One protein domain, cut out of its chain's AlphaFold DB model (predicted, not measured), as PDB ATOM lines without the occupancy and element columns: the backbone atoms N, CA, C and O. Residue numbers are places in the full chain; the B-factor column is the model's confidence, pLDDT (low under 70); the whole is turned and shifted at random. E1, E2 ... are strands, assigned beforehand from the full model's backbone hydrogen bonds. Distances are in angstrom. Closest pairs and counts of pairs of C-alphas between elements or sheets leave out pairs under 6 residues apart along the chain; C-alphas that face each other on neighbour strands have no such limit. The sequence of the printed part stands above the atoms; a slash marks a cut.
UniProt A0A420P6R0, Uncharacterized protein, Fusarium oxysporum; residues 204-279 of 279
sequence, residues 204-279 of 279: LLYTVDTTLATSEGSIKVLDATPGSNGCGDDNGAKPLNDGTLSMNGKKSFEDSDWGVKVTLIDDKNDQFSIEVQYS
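AT A GLANCE: This is residues 204 to 279 of the 279 residues of an uncharacterized protein of Fusarium oxysporum (UniProt A0A420P6R0). With little regular structure, the model is a twisted three-strand meander, E3, E4, E5, each strand antiparallel to the one before, and a small separate hairpin, E1 and E2. Looping residues 223 to 251 join them; residues 211 to 216 stick out. The 76 printed residues include no named helix and five strands, E1 to E5 in order, all strand in class but holding only 29 residues. The whole is only just loose, close to compact: radius of gyration of the C-alphas 14.2 A, spans 40 by 29 by 24 A.

HOW THE PARTS SIT: Inner strand E4, residues 260 to 268, forms hairpins with E5, residues 271 to 278 (N 263 to O 275, 2.8 A), and E3, residues 252 to 255 (N 253 to O 262, 2.9 A). E1, residues 205 to 208, and E2, residues 219 to 222, are antiparallel (N 207 to O 220, 2.9 A). E2 and E3 are only just apart, closest 8.4 A.

IN THESE COORDINATES: E4 measures 24.3 A, E5 23.1 A. C-alpha 205 begins E1 at (-31.072, 23.806, 9.898); C-alpha 278 ends E5 at (-15.757, 26.193, 7.833).

THE WHOLE: The farthest C-alphas, Asn 235 and Ser 279, are 41.8 A apart. The printed part has no cut. The link E2 to E3 is long. Residues 210, 212 to 218 and 227 to 242 have pLDDT under 70.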
ATOM      1  N   LEU A 204     -34.179  22.613   6.488       84.19
ATOM      2  CA  LEU A 204     -34.227  23.021   7.891       84.19
ATOM      3  C   LEU A 204     -32.850  22.822   8.531       84.19
ATOM      4  O   LEU A 204     -32.305  21.718   8.505       84.19
ATOM      5  N   LEU A 205     -32.309  23.877   9.133       83.38
ATOM      6  CA  LEU A 205     -31.072  23.806   9.898       83.38
ATOM      7  C   LEU A 205     -31.401  23.688  11.383       83.38
ATOM      8  O   LEU A 205     -32.244  24.410  11.911       83.38
ATOM      9  N   TYR A 206     -30.735  22.768  12.063       82.81
ATOM     10  CA  TYR A 206     -30.850  22.612  13.502       82.81
ATOM     11  C   TYR A 206     -29.540  22.100  14.074       82.81
ATOM     12  O   TYR A 206     -28.662  21.602  13.369       82.81
ATOM     13  N   THR A 207     -29.428  22.237  15.380       79.06
ATOM     14  CA  THR A 207     -28.233  21.919  16.144       79.06
ATOM     15  C   THR A 207     -28.602  20.814  17.103       79.06
ATOM     16  O   THR A 207     -29.720  20.818  17.614       79.06
ATOM     17  N   VAL A 208     -27.692  19.874  17.340       77.94
ATOM     18  CA  VAL A 208     -27.910  18.791  18.302       77.94
ATOM     19  C   VAL A 208     -26.804  18.832  19.345       77.94
ATOM     20  O   VAL A 208     -25.636  18.679  19.001       77.94
ATOM     21  N   ASP A 209     -27.177  19.035  20.605       73.88
ATOM     22  CA  ASP A 209     -26.292  18.935  21.762       73.88
ATOM     23  C   ASP A 209     -26.673  17.697  22.577       73.88
ATOM     24  O   ASP A 209     -27.718  17.646  23.226       73.88
ATOM     25  N   THR A 210     -25.820  16.678  22.519       69.00
ATOM     26  CA  THR A 210     -26.040  15.379  23.168       69.00
ATOM     27  C   THR A 210     -25.659  15.373  24.647       69.00
ATOM     28  O   THR A 210     -25.822  14.355  25.322       69.00
ATOM     29  N   THR A 211     -25.147  16.493  25.162       70.75
ATOM     30  CA  THR A 211     -24.806  16.662  26.579       70.75
ATOM     31  C   THR A 211     -25.965  17.226  27.398       70.75
ATOM     32  O   THR A 211     -25.975  17.081  28.619       70.75
ATOM     33  N   LEU A 212     -26.951  17.829  26.731       66.56
ATOM     34  CA  LEU A 212     -28.147  18.391  27.342       66.56
ATOM     35  C   LEU A 212     -29.299  17.386  27.331       66.56
ATOM     36  O   LEU A 212     -29.465  16.605  26.391       66.56
ATOM     37  N   ALA A 213     -30.149  17.442  28.357       59.06
ATOM     38  CA  ALA A 213     -31.408  16.710  28.325       59.06
ATOM     39  C   ALA A 213     -32.326  17.262  27.218       59.06
ATOM     40  O   ALA A 213     -32.258  18.437  26.850       59.06
ATOM     41  N   THR A 214     -33.234  16.421  26.718       55.53
ATOM     42  CA  THR A 214     -34.110  16.699  25.565       55.53
ATOM     43  C   THR A 214     -34.859  18.041  25.621       55.53
ATOM     44  O   THR A 214     -35.115  18.666  24.596       55.53
ATOM     45  N   SER A 215     -35.178  18.527  26.817       52.88
ATOM     46  CA  SER A 215     -35.934  19.761  27.072       52.88
ATOM     47  C   SER A 215     -35.087  20.974  27.453       52.88
ATOM     48  O   SER A 215     -35.612  22.071  27.670       52.88
ATOM     49  N   GLU A 216     -33.772  20.802  27.546       60.38
ATOM     50  CA  GLU A 216     -32.841  21.874  27.895       60.38
ATOM     51  C   GLU A 216     -32.339  22.636  26.660       60.38
ATOM     52  O   GLU A 216     -31.600  23.615  26.789       60.38
ATOM     53  N   GLY A 217     -32.825  22.261  25.473       60.81
ATOM     54  CA  GLY A 217     -32.385  22.796  24.187       60.81
ATOM     55  C   GLY A 217     -31.384  21.889  23.476       60.81
ATOM     56  O   GLY A 217     -30.577  22.388  22.699       60.81
ATOM     57  N   SER A 218     -31.439  20.572  23.722       64.50
ATOM     58  CA  SER A 218     -30.611  19.579  23.025       64.50
ATOM     59  C   SER A 218     -30.834  19.585  21.512       64.50
ATOM     60  O   SER A 218     -29.983  19.110  20.775       64.50
ATOM     61  N   ILE A 219     -31.981  20.091  21.045       71.81
ATOM     62  CA  ILE A 219     -32.215  20.442  19.648       71.81
ATOM     63  C   ILE A 219     -32.603  21.913  19.589       71.81
ATOM     64  O   ILE A 219     -33.554  22.334  20.249       71.81
ATOM     65  N   LYS A 220     -31.898  22.692  18.770       70.94
ATOM     66  CA  LYS A 220     -32.250  24.087  18.491       70.94
ATOM     67  C   LYS A 220     -32.416  24.260  16.992       70.94
ATOM     68  O   LYS A 220     -31.472  24.049  16.241       70.94
ATOM     69  N   VAL A 221     -33.614  24.638  16.555       76.38
ATOM     70  CA  VAL A 221     -33.842  25.037  15.161       76.38
ATOM     71  C   VAL A 221     -33.166  26.387  14.929       76.38
ATOM     72  O   VAL A 221     -33.341  27.320  15.716       76.38
ATOM     73  N   LEU A 222     -32.373  26.472  13.865       79.06
ATOM     74  CA  LEU A 222     -31.761  27.706  13.399       79.06
ATOM     75  C   LEU A 222     -32.710  28.344  12.390       79.06
ATOM     76  O   LEU A 222     -32.883  27.838  11.284       79.06
ATOM     77  N   ASP A 223     -33.343  29.438  12.800       78.50
ATOM     78  CA  ASP A 223     -34.206  30.216  11.921       78.50
ATOM     79  C   ASP A 223     -33.357  30.915  10.852       78.50
ATOM     80  O   ASP A 223     -32.548  31.792  11.169       78.50
ATOM     81  N   ALA A 224     -33.515  30.512   9.588       82.38
ATOM     82  CA  ALA A 224     -32.808  31.120   8.468       82.38
ATOM     83  C   ALA A 224     -33.252  32.565   8.172       82.38
ATOM     84  O   ALA A 224     -32.509  33.324   7.534       82.38
ATOM     85  N   THR A 225     -34.439  32.963   8.630       76.44
ATOM     86  CA  THR A 225     -35.051  34.275   8.396       76.44
ATOM     87  C   THR A 225     -35.440  34.950   9.719       76.44
ATOM     88  O   THR A 225     -36.586  35.369   9.896       76.44
ATOM     89  N   PRO A 226     -34.480  35.154  10.645       73.25
ATOM     90  CA  PRO A 226     -34.775  35.646  11.983       73.25
ATOM     91  C   PRO A 226     -35.492  36.997  11.943       73.25
ATOM     92  O   PRO A 226     -35.016  37.961  11.339       73.25
ATOM     93  N   GLY A 227     -36.640  37.060  12.621       67.88
ATOM     94  CA  GLY A 227     -37.482  38.257  12.696       67.88
ATOM     95  C   GLY A 227     -38.478  38.419  11.546       67.88
ATOM     96  O   GLY A 227     -39.130  39.462  11.470       67.88
ATOM     97  N   SER A 228     -38.620  37.424  10.664       66.94
ATOM     98  CA  SER A 228     -39.745  37.377   9.731       66.94
ATOM     99  C   SER A 228     -41.064  37.103  10.475       66.94
ATOM    100  O   SER A 228     -41.092  36.553  11.578       66.94
ATOM    101  N   ASN A 229     -42.185  37.456   9.842       63.62
ATOM    102  CA  ASN A 229     -43.520  37.068  10.306       63.62
ATOM    103  C   ASN A 229     -44.005  35.750   9.667       63.62
ATOM    104  O   ASN A 229     -45.177  35.401   9.811       63.62
ATOM    105  N   GLY A 230     -43.132  35.024   8.959       63.69
ATOM    106  CA  GLY A 230     -43.521  33.913   8.093       63.69
ATOM    107  C   GLY A 230     -44.024  34.339   6.707       63.69
ATOM    108  O   GLY A 230     -44.123  35.524   6.381       63.69
ATOM    109  N   CYS A 231     -44.366  33.346   5.889       57.62
ATOM    110  CA  CYS A 231     -44.971  33.482   4.562       57.62
ATOM    111  C   CYS A 231     -46.457  33.069   4.588       57.62
ATOM    112  O   CYS A 231     -46.814  32.070   5.214       57.62
ATOM    113  N   GLY A 232     -47.321  33.799   3.874       56.00
ATOM    114  CA  GLY A 232     -48.764  33.530   3.768       56.00
ATOM    115  C   GLY A 232     -49.594  34.815   3.761       56.00
ATOM    116  O   GLY A 232     -49.091  35.880   4.106       56.00
ATOM    117  N   ASP A 233     -50.853  34.729   3.342       47.03
ATOM    118  CA  ASP A 233     -51.838  35.803   3.468       47.03
ATOM    119  C   ASP A 233     -52.199  36.060   4.945       47.03
ATOM    120  O   ASP A 233     -52.091  35.167   5.790       47.03
ATOM    121  N   ASP A 234     -52.619  37.291   5.264       48.53
ATOM    122  CA  ASP A 234     -52.784  37.842   6.628       48.53
ATOM    123  C   ASP A 234     -53.712  37.031   7.570       48.53
ATOM    124  O   ASP A 234     -53.799  37.315   8.762       48.53
ATOM    125  N   ASN A 235     -54.382  35.990   7.063       45.25
ATOM    126  CA  ASN A 235     -55.227  35.062   7.821       45.25
ATOM    127  C   ASN A 235     -54.549  33.718   8.167       45.25
ATOM    128  O   ASN A 235     -55.183  32.862   8.788       45.25
ATOM    129  N   GLY A 236     -53.292  33.498   7.766       46.12
ATOM    130  CA  GLY A 236     -52.653  32.179   7.836       46.12
ATOM    131  C   GLY A 236     -51.137  32.154   8.027       46.12
ATOM    132  O   GLY A 236     -50.607  31.063   8.248       46.12
ATOM    133  N   ALA A 237     -50.439  33.296   7.996       48.88
ATOM    134  CA  ALA A 237     -49.002  33.344   8.269       48.88
ATOM    135  C   ALA A 237     -48.703  32.764   9.666       48.88
ATOM    136  O   ALA A 237     -49.105  33.306  10.700       48.88
ATOM    137  N   LYS A 238     -48.045  31.601   9.699       54.56
ATOM    138  CA  LYS A 238     -47.558  30.986  10.935       54.56
ATOM    139  C   LYS A 238     -46.131  31.493  11.153       54.56
ATOM    140  O   LYS A 238     -45.318  31.302  10.250       54.56
ATOM    141  N   PRO A 239     -45.805  32.094  12.310       55.88
ATOM    142  CA  PRO A 239     -44.432  32.485  12.608       55.88
ATOM    143  C   PRO A 239     -43.465  31.318  12.365       55.88
ATOM    144  O   PRO A 239     -43.789  30.184  12.723       55.88
ATOM    145  N   LEU A 240     -42.296  31.601  11.778       59.94
ATOM    146  CA  LEU A 240     -41.211  30.643  11.499       59.94
ATOM    147  C   LEU A 240     -41.491  29.594  10.405       59.94
ATOM    148  O   LEU A 240     -40.672  28.697  10.196       59.94
ATOM    149  N   ASN A 241     -42.611  29.674   9.676       61.91
ATOM    150  CA  ASN A 241     -42.885  28.756   8.560       61.91
ATOM    151  C   ASN A 241     -42.000  28.998   7.320       61.91
ATOM    152  O   ASN A 241     -42.086  28.253   6.349       61.91
ATOM    153  N   ASP A 242     -41.155  30.019   7.340       66.19
ATOM    154  CA  ASP A 242     -40.163  30.360   6.324       66.19
ATOM    155  C   ASP A 242     -38.719  30.172   6.824       66.19
ATOM    156  O   ASP A 242     -37.781  30.496   6.101       66.19
ATOM    157  N   GLY A 243     -38.532  29.596   8.020       74.25
ATOM    158  CA  GLY A 243     -37.221  29.436   8.662       74.25
ATOM    159  C   GLY A 243     -36.286  28.412   8.003       74.25
ATOM    160  O   GLY A 243     -35.180  28.183   8.490       74.25
ATOM    161  N   THR A 244     -36.697  27.781   6.902       82.19
ATOM    162  CA  THR A 244     -35.860  26.889   6.086       82.19
ATOM    163  C   THR A 244     -35.037  27.666   5.060       82.19
ATOM    164  O   THR A 244     -35.513  28.648   4.490       82.19
ATOM    165  N   LEU A 245     -33.861  27.151   4.689       86.31
ATOM    166  CA  LEU A 245     -33.221  27.583   3.448       86.31
ATOM    167  C   LEU A 245     -34.050  27.132   2.242       86.31
ATOM    168  O   LEU A 245     -34.452  25.971   2.163       86.31
ATOM    169  N   SER A 246     -34.270  28.023   1.278       85.69
ATOM    170  CA  SER A 246     -35.006  27.716   0.047       85.69
ATOM    171  C   SER A 246     -34.466  28.498  -1.147       85.69
ATOM    172  O   SER A 246     -33.919  29.596  -1.004       85.69
ATOM    173  N   MET A 247     -34.633  27.953  -2.356       84.56
ATOM    174  CA  MET A 247     -34.149  28.614  -3.572       84.56
ATOM    175  C   MET A 247     -34.932  29.884  -3.926       84.56
ATOM    176  O   MET A 247     -34.393  30.760  -4.608       84.56
ATOM    177  N   ASN A 248     -36.154  30.012  -3.402       78.62
ATOM    178  CA  ASN A 248     -37.027  31.175  -3.566       78.62
ATOM    179  C   ASN A 248     -36.978  32.151  -2.374       78.62
ATOM    180  O   ASN A 248     -37.648  33.181  -2.408       78.62
ATOM    181  N   GLY A 249     -36.197  31.844  -1.334       79.75
ATOM    182  CA  GLY A 249     -36.078  32.636  -0.112       79.75
ATOM    183  C   GLY A 249     -34.622  32.818   0.315       79.75
ATOM    184  O   GLY A 249     -33.749  33.151  -0.494       79.75
ATOM    185  N   LYS A 250     -34.343  32.628   1.609       85.50
ATOM    186  CA  LYS A 250     -32.975  32.682   2.130       85.50
ATOM    187  C   LYS A 250     -32.192  31.453   1.660       85.50
ATOM    188  O   LYS A 250     -32.585  30.327   1.928       85.50
ATOM    189  N   LYS A 251     -31.053  31.673   0.995       90.94
ATOM    190  CA  LYS A 251     -30.204  30.592   0.457       90.94
ATOM    191  C   LYS A 251     -29.036  30.197   1.349       90.94
ATOM    192  O   LYS A 251     -28.470  29.135   1.140       90.94
ATOM    193  N   SER A 252     -28.649  31.023   2.317       92.00
ATOM    194  CA  SER A 252     -27.541  30.703   3.215       92.00
ATOM    195  C   SER A 252     -27.784  31.154   4.645       92.00
ATOM    196  O   SER A 252     -28.470  32.148   4.891       92.00
ATOM    197  N   PHE A 253     -27.184  30.420   5.573       91.00
ATOM    198  CA  PHE A 253     -27.148  30.711   6.996       91.00
ATOM    199  C   PHE A 253     -25.702  30.648   7.476       91.00
ATOM    200  O   PHE A 253     -24.942  29.783   7.044       91.00
ATOM    201  N   GLU A 254     -25.325  31.570   8.350       91.38
ATOM    202  CA  GLU A 254     -23.981  31.662   8.905       91.38
ATOM    203  C   GLU A 254     -24.095  31.736  10.425       91.38
ATOM    204  O   GLU A 254     -24.767  32.626  10.949       91.38
ATOM    205  N   ASP A 255     -23.466  30.781  11.105       84.00
ATOM    206  CA  ASP A 255     -23.298  30.787  12.552       84.00
ATOM    207  C   ASP A 255     -21.857  31.198  12.866       84.00
ATOM    208  O   ASP A 255     -20.914  30.412  12.718       84.00
ATOM    209  N   SER A 256     -21.681  32.461  13.256       81.88
ATOM    210  CA  SER A 256     -20.365  33.022  13.561       81.88
ATOM    211  C   SER A 256     -19.731  32.415  14.807       81.88
ATOM    212  O   SER A 256     -18.507  32.408  14.909       81.88
ATOM    213  N   ASP A 257     -20.535  31.905  15.744       80.25
ATOM    214  CA  ASP A 257     -20.016  31.303  16.973       80.25
ATOM    215  C   ASP A 257     -19.356  29.952  16.674       80.25
ATOM    216  O   ASP A 257     -18.460  29.516  17.400       80.25
ATOM    217  N   TRP A 258     -19.769  29.299  15.583       81.94
ATOM    218  CA  TRP A 258     -19.237  28.008  15.141       81.94
ATOM    219  C   TRP A 258     -18.321  28.093  13.930       81.94
ATOM    220  O   TRP A 258     -17.731  27.083  13.554       81.94
ATOM    221  N   GLY A 259     -18.204  29.271  13.314       89.00
ATOM    222  CA  GLY A 259     -17.453  29.441  12.074       89.00
ATOM    223  C   GLY A 259     -18.015  28.579  10.944       89.00
ATOM    224  O   GLY A 259     -17.257  28.073  10.120       89.00
ATOM    225  N   VAL A 260     -19.332  28.341  10.927       91.62
ATOM    226  CA  VAL A 260     -19.984  27.492   9.921       91.62
ATOM    227  C   VAL A 260     -20.919  28.328   9.069       91.62
ATOM    228  O   VAL A 260     -21.792  29.033   9.573       91.62
ATOM    229  N   LYS A 261     -20.798  28.170   7.752       93.62
ATOM    230  CA  LYS A 261     -21.749  28.711   6.787       93.62
ATOM    231  C   LYS A 261     -22.328  27.603   5.933       93.62
ATOM    232  O   LYS A 261     -21.600  26.887   5.252       93.62
ATOM    233  N   VAL A 262     -23.650  27.497   5.933       94.44
ATOM    234  CA  VAL A 262     -24.394  26.545   5.109       94.44
ATOM    235  C   VAL A 262     -25.080  27.303   3.983       94.44
ATOM    236  O   VAL A 262     -25.781  28.283   4.231       94.44
ATOM    237  N   THR A 263     -24.890  26.859   2.745       95.44
ATOM    238  CA  THR A 263     -25.515  27.445   1.554       95.44
ATOM    239  C   THR A 263     -26.272  26.372   0.781       95.44
ATOM    240  O   THR A 263     -25.703  25.348   0.420       95.44
ATOM    241  N   LEU A 264     -27.551  26.609   0.504       94.25
ATOM    242  CA  LEU A 264     -28.356  25.817  -0.416       94.25
ATOM    243  C   LEU A 264     -27.973  26.168  -1.859       94.25
ATOM    244  O   LEU A 264     -28.042  27.328  -2.269       94.25
ATOM    245  N   ILE A 265     -27.564  25.152  -2.613       95.38
ATOM    246  CA  ILE A 265     -27.034  25.278  -3.973       95.38
ATOM    247  C   ILE A 265     -28.095  24.927  -5.022       95.38
ATOM    248  O   ILE A 265     -28.149  25.577  -6.066       95.38
ATOM    249  N   ASP A 266     -28.928  23.916  -4.757       89.56
ATOM    250  CA  ASP A 266     -29.919  23.401  -5.715       89.56
ATOM    251  C   ASP A 266     -31.084  22.689  -5.004       89.56
ATOM    252  O   ASP A 266     -30.872  22.090  -3.944       89.56
ATOM    253  N   ASP A 267     -32.279  22.722  -5.606       86.75
ATOM    254  CA  ASP A 267     -33.496  22.019  -5.166       86.75
ATOM    255  C   ASP A 267     -34.242  21.355  -6.348       86.75
ATOM    256  O   ASP A 267     -35.249  21.836  -6.862       86.75
ATOM    257  N   LYS A 268     -33.748  20.207  -6.826       84.88
ATOM    258  CA  LYS A 268     -34.337  19.506  -7.985       84.88
ATOM    259  C   LYS A 268     -34.915  18.160  -7.598       84.88
ATOM    260  O   LYS A 268     -34.233  17.358  -6.972       84.88
ATOM    261  N   ASN A 269     -36.129  17.875  -8.075       78.38
ATOM    262  CA  ASN A 269     -36.808  16.586  -7.887       78.38
ATOM    263  C   ASN A 269     -36.829  16.141  -6.408       78.38
ATOM    264  O   ASN A 269     -36.452  15.010  -6.104       78.38
ATOM    265  N   ASP A 270     -37.189  17.055  -5.501       70.75
ATOM    266  CA  ASP A 270     -37.193  16.847  -4.043       70.75
ATOM    267  C   ASP A 270     -35.826  16.477  -3.430       70.75
ATOM    268  O   ASP A 270     -35.746  15.960  -2.316       70.75
ATOM    269  N   GLN A 271     -34.727  16.756  -4.138       80.19
ATOM    270  CA  GLN A 271     -33.367  16.634  -3.625       80.19
ATOM    271  C   GLN A 271     -32.734  18.008  -3.437       80.19
ATOM    272  O   GLN A 271     -32.760  18.849  -4.336       80.19
ATOM    273  N   PHE A 272     -32.104  18.198  -2.278       87.38
ATOM    274  CA  PHE A 272     -31.420  19.431  -1.910       87.38
ATOM    275  C   PHE A 272     -29.908  19.208  -1.891       87.38
ATOM    276  O   PHE A 272     -29.425  18.244  -1.297       87.38
ATOM    277  N   SER A 273     -29.156  20.109  -2.520       92.19
ATOM    278  CA  SER A 273     -27.690  20.124  -2.453       92.19
ATOM    279  C   SER A 273     -27.225  21.289  -1.594       92.19
ATOM    280  O   SER A 273     -27.566  22.433  -1.886       92.19
ATOM    281  N   ILE A 274     -26.434  21.011  -0.558       94.56
ATOM    282  CA  ILE A 274     -25.878  22.036   0.331       94.56
ATOM    283  C   ILE A 274     -24.353  22.076   0.255       94.56
ATOM    284  O   ILE A 274     -23.697  21.043   0.123       94.56
ATOM    285  N   GLU A 275     -23.797  23.273   0.379       95.81
ATOM    286  CA  GLU A 275     -22.379  23.513   0.628       95.81
ATOM    287  C   GLU A 275     -22.197  23.952   2.082       95.81
ATOM    288  O   GLU A 275     -22.927  24.820   2.567       95.81
ATOM    289  N   VAL A 276     -21.222  23.358   2.775       94.06
ATOM    290  CA  VAL A 276     -20.856  23.714   4.151       94.06
ATOM    291  C   VAL A 276     -19.421  24.225   4.153       94.06
ATOM    292  O   VAL A 276     -18.499  23.498   3.785       94.06
ATOM    293  N   GLN A 277     -19.242  25.479   4.555       94.56
ATOM    294  CA  GLN A 277     -17.949  26.142   4.686       94.56
ATOM    295  C   GLN A 277     -17.595  26.276   6.169       94.56
ATOM    296  O   GLN A 277     -18.463  26.601   6.980       94.56
ATOM    297  N   TYR A 278     -16.322  26.045   6.493       90.31
ATOM    298  CA  TYR A 278     -15.757  26.193   7.833       90.31
ATOM    299  C   TYR A 278     -14.723  27.324   7.811       90.31
ATOM    300  O   TYR A 278     -13.903  27.368   6.887       90.31
ATOM    301  N   SER A 279     -14.757  28.216   8.799       77.62
ATOM    302  CA  SER A 279     -13.828  29.342   8.977       77.62
ATOM    303  C   SER A 279     -13.107  29.285  10.312       77.62
ATOM    304  O   SER A 279     -13.812  29.044  11.317       77.62
TER     305      SER A 279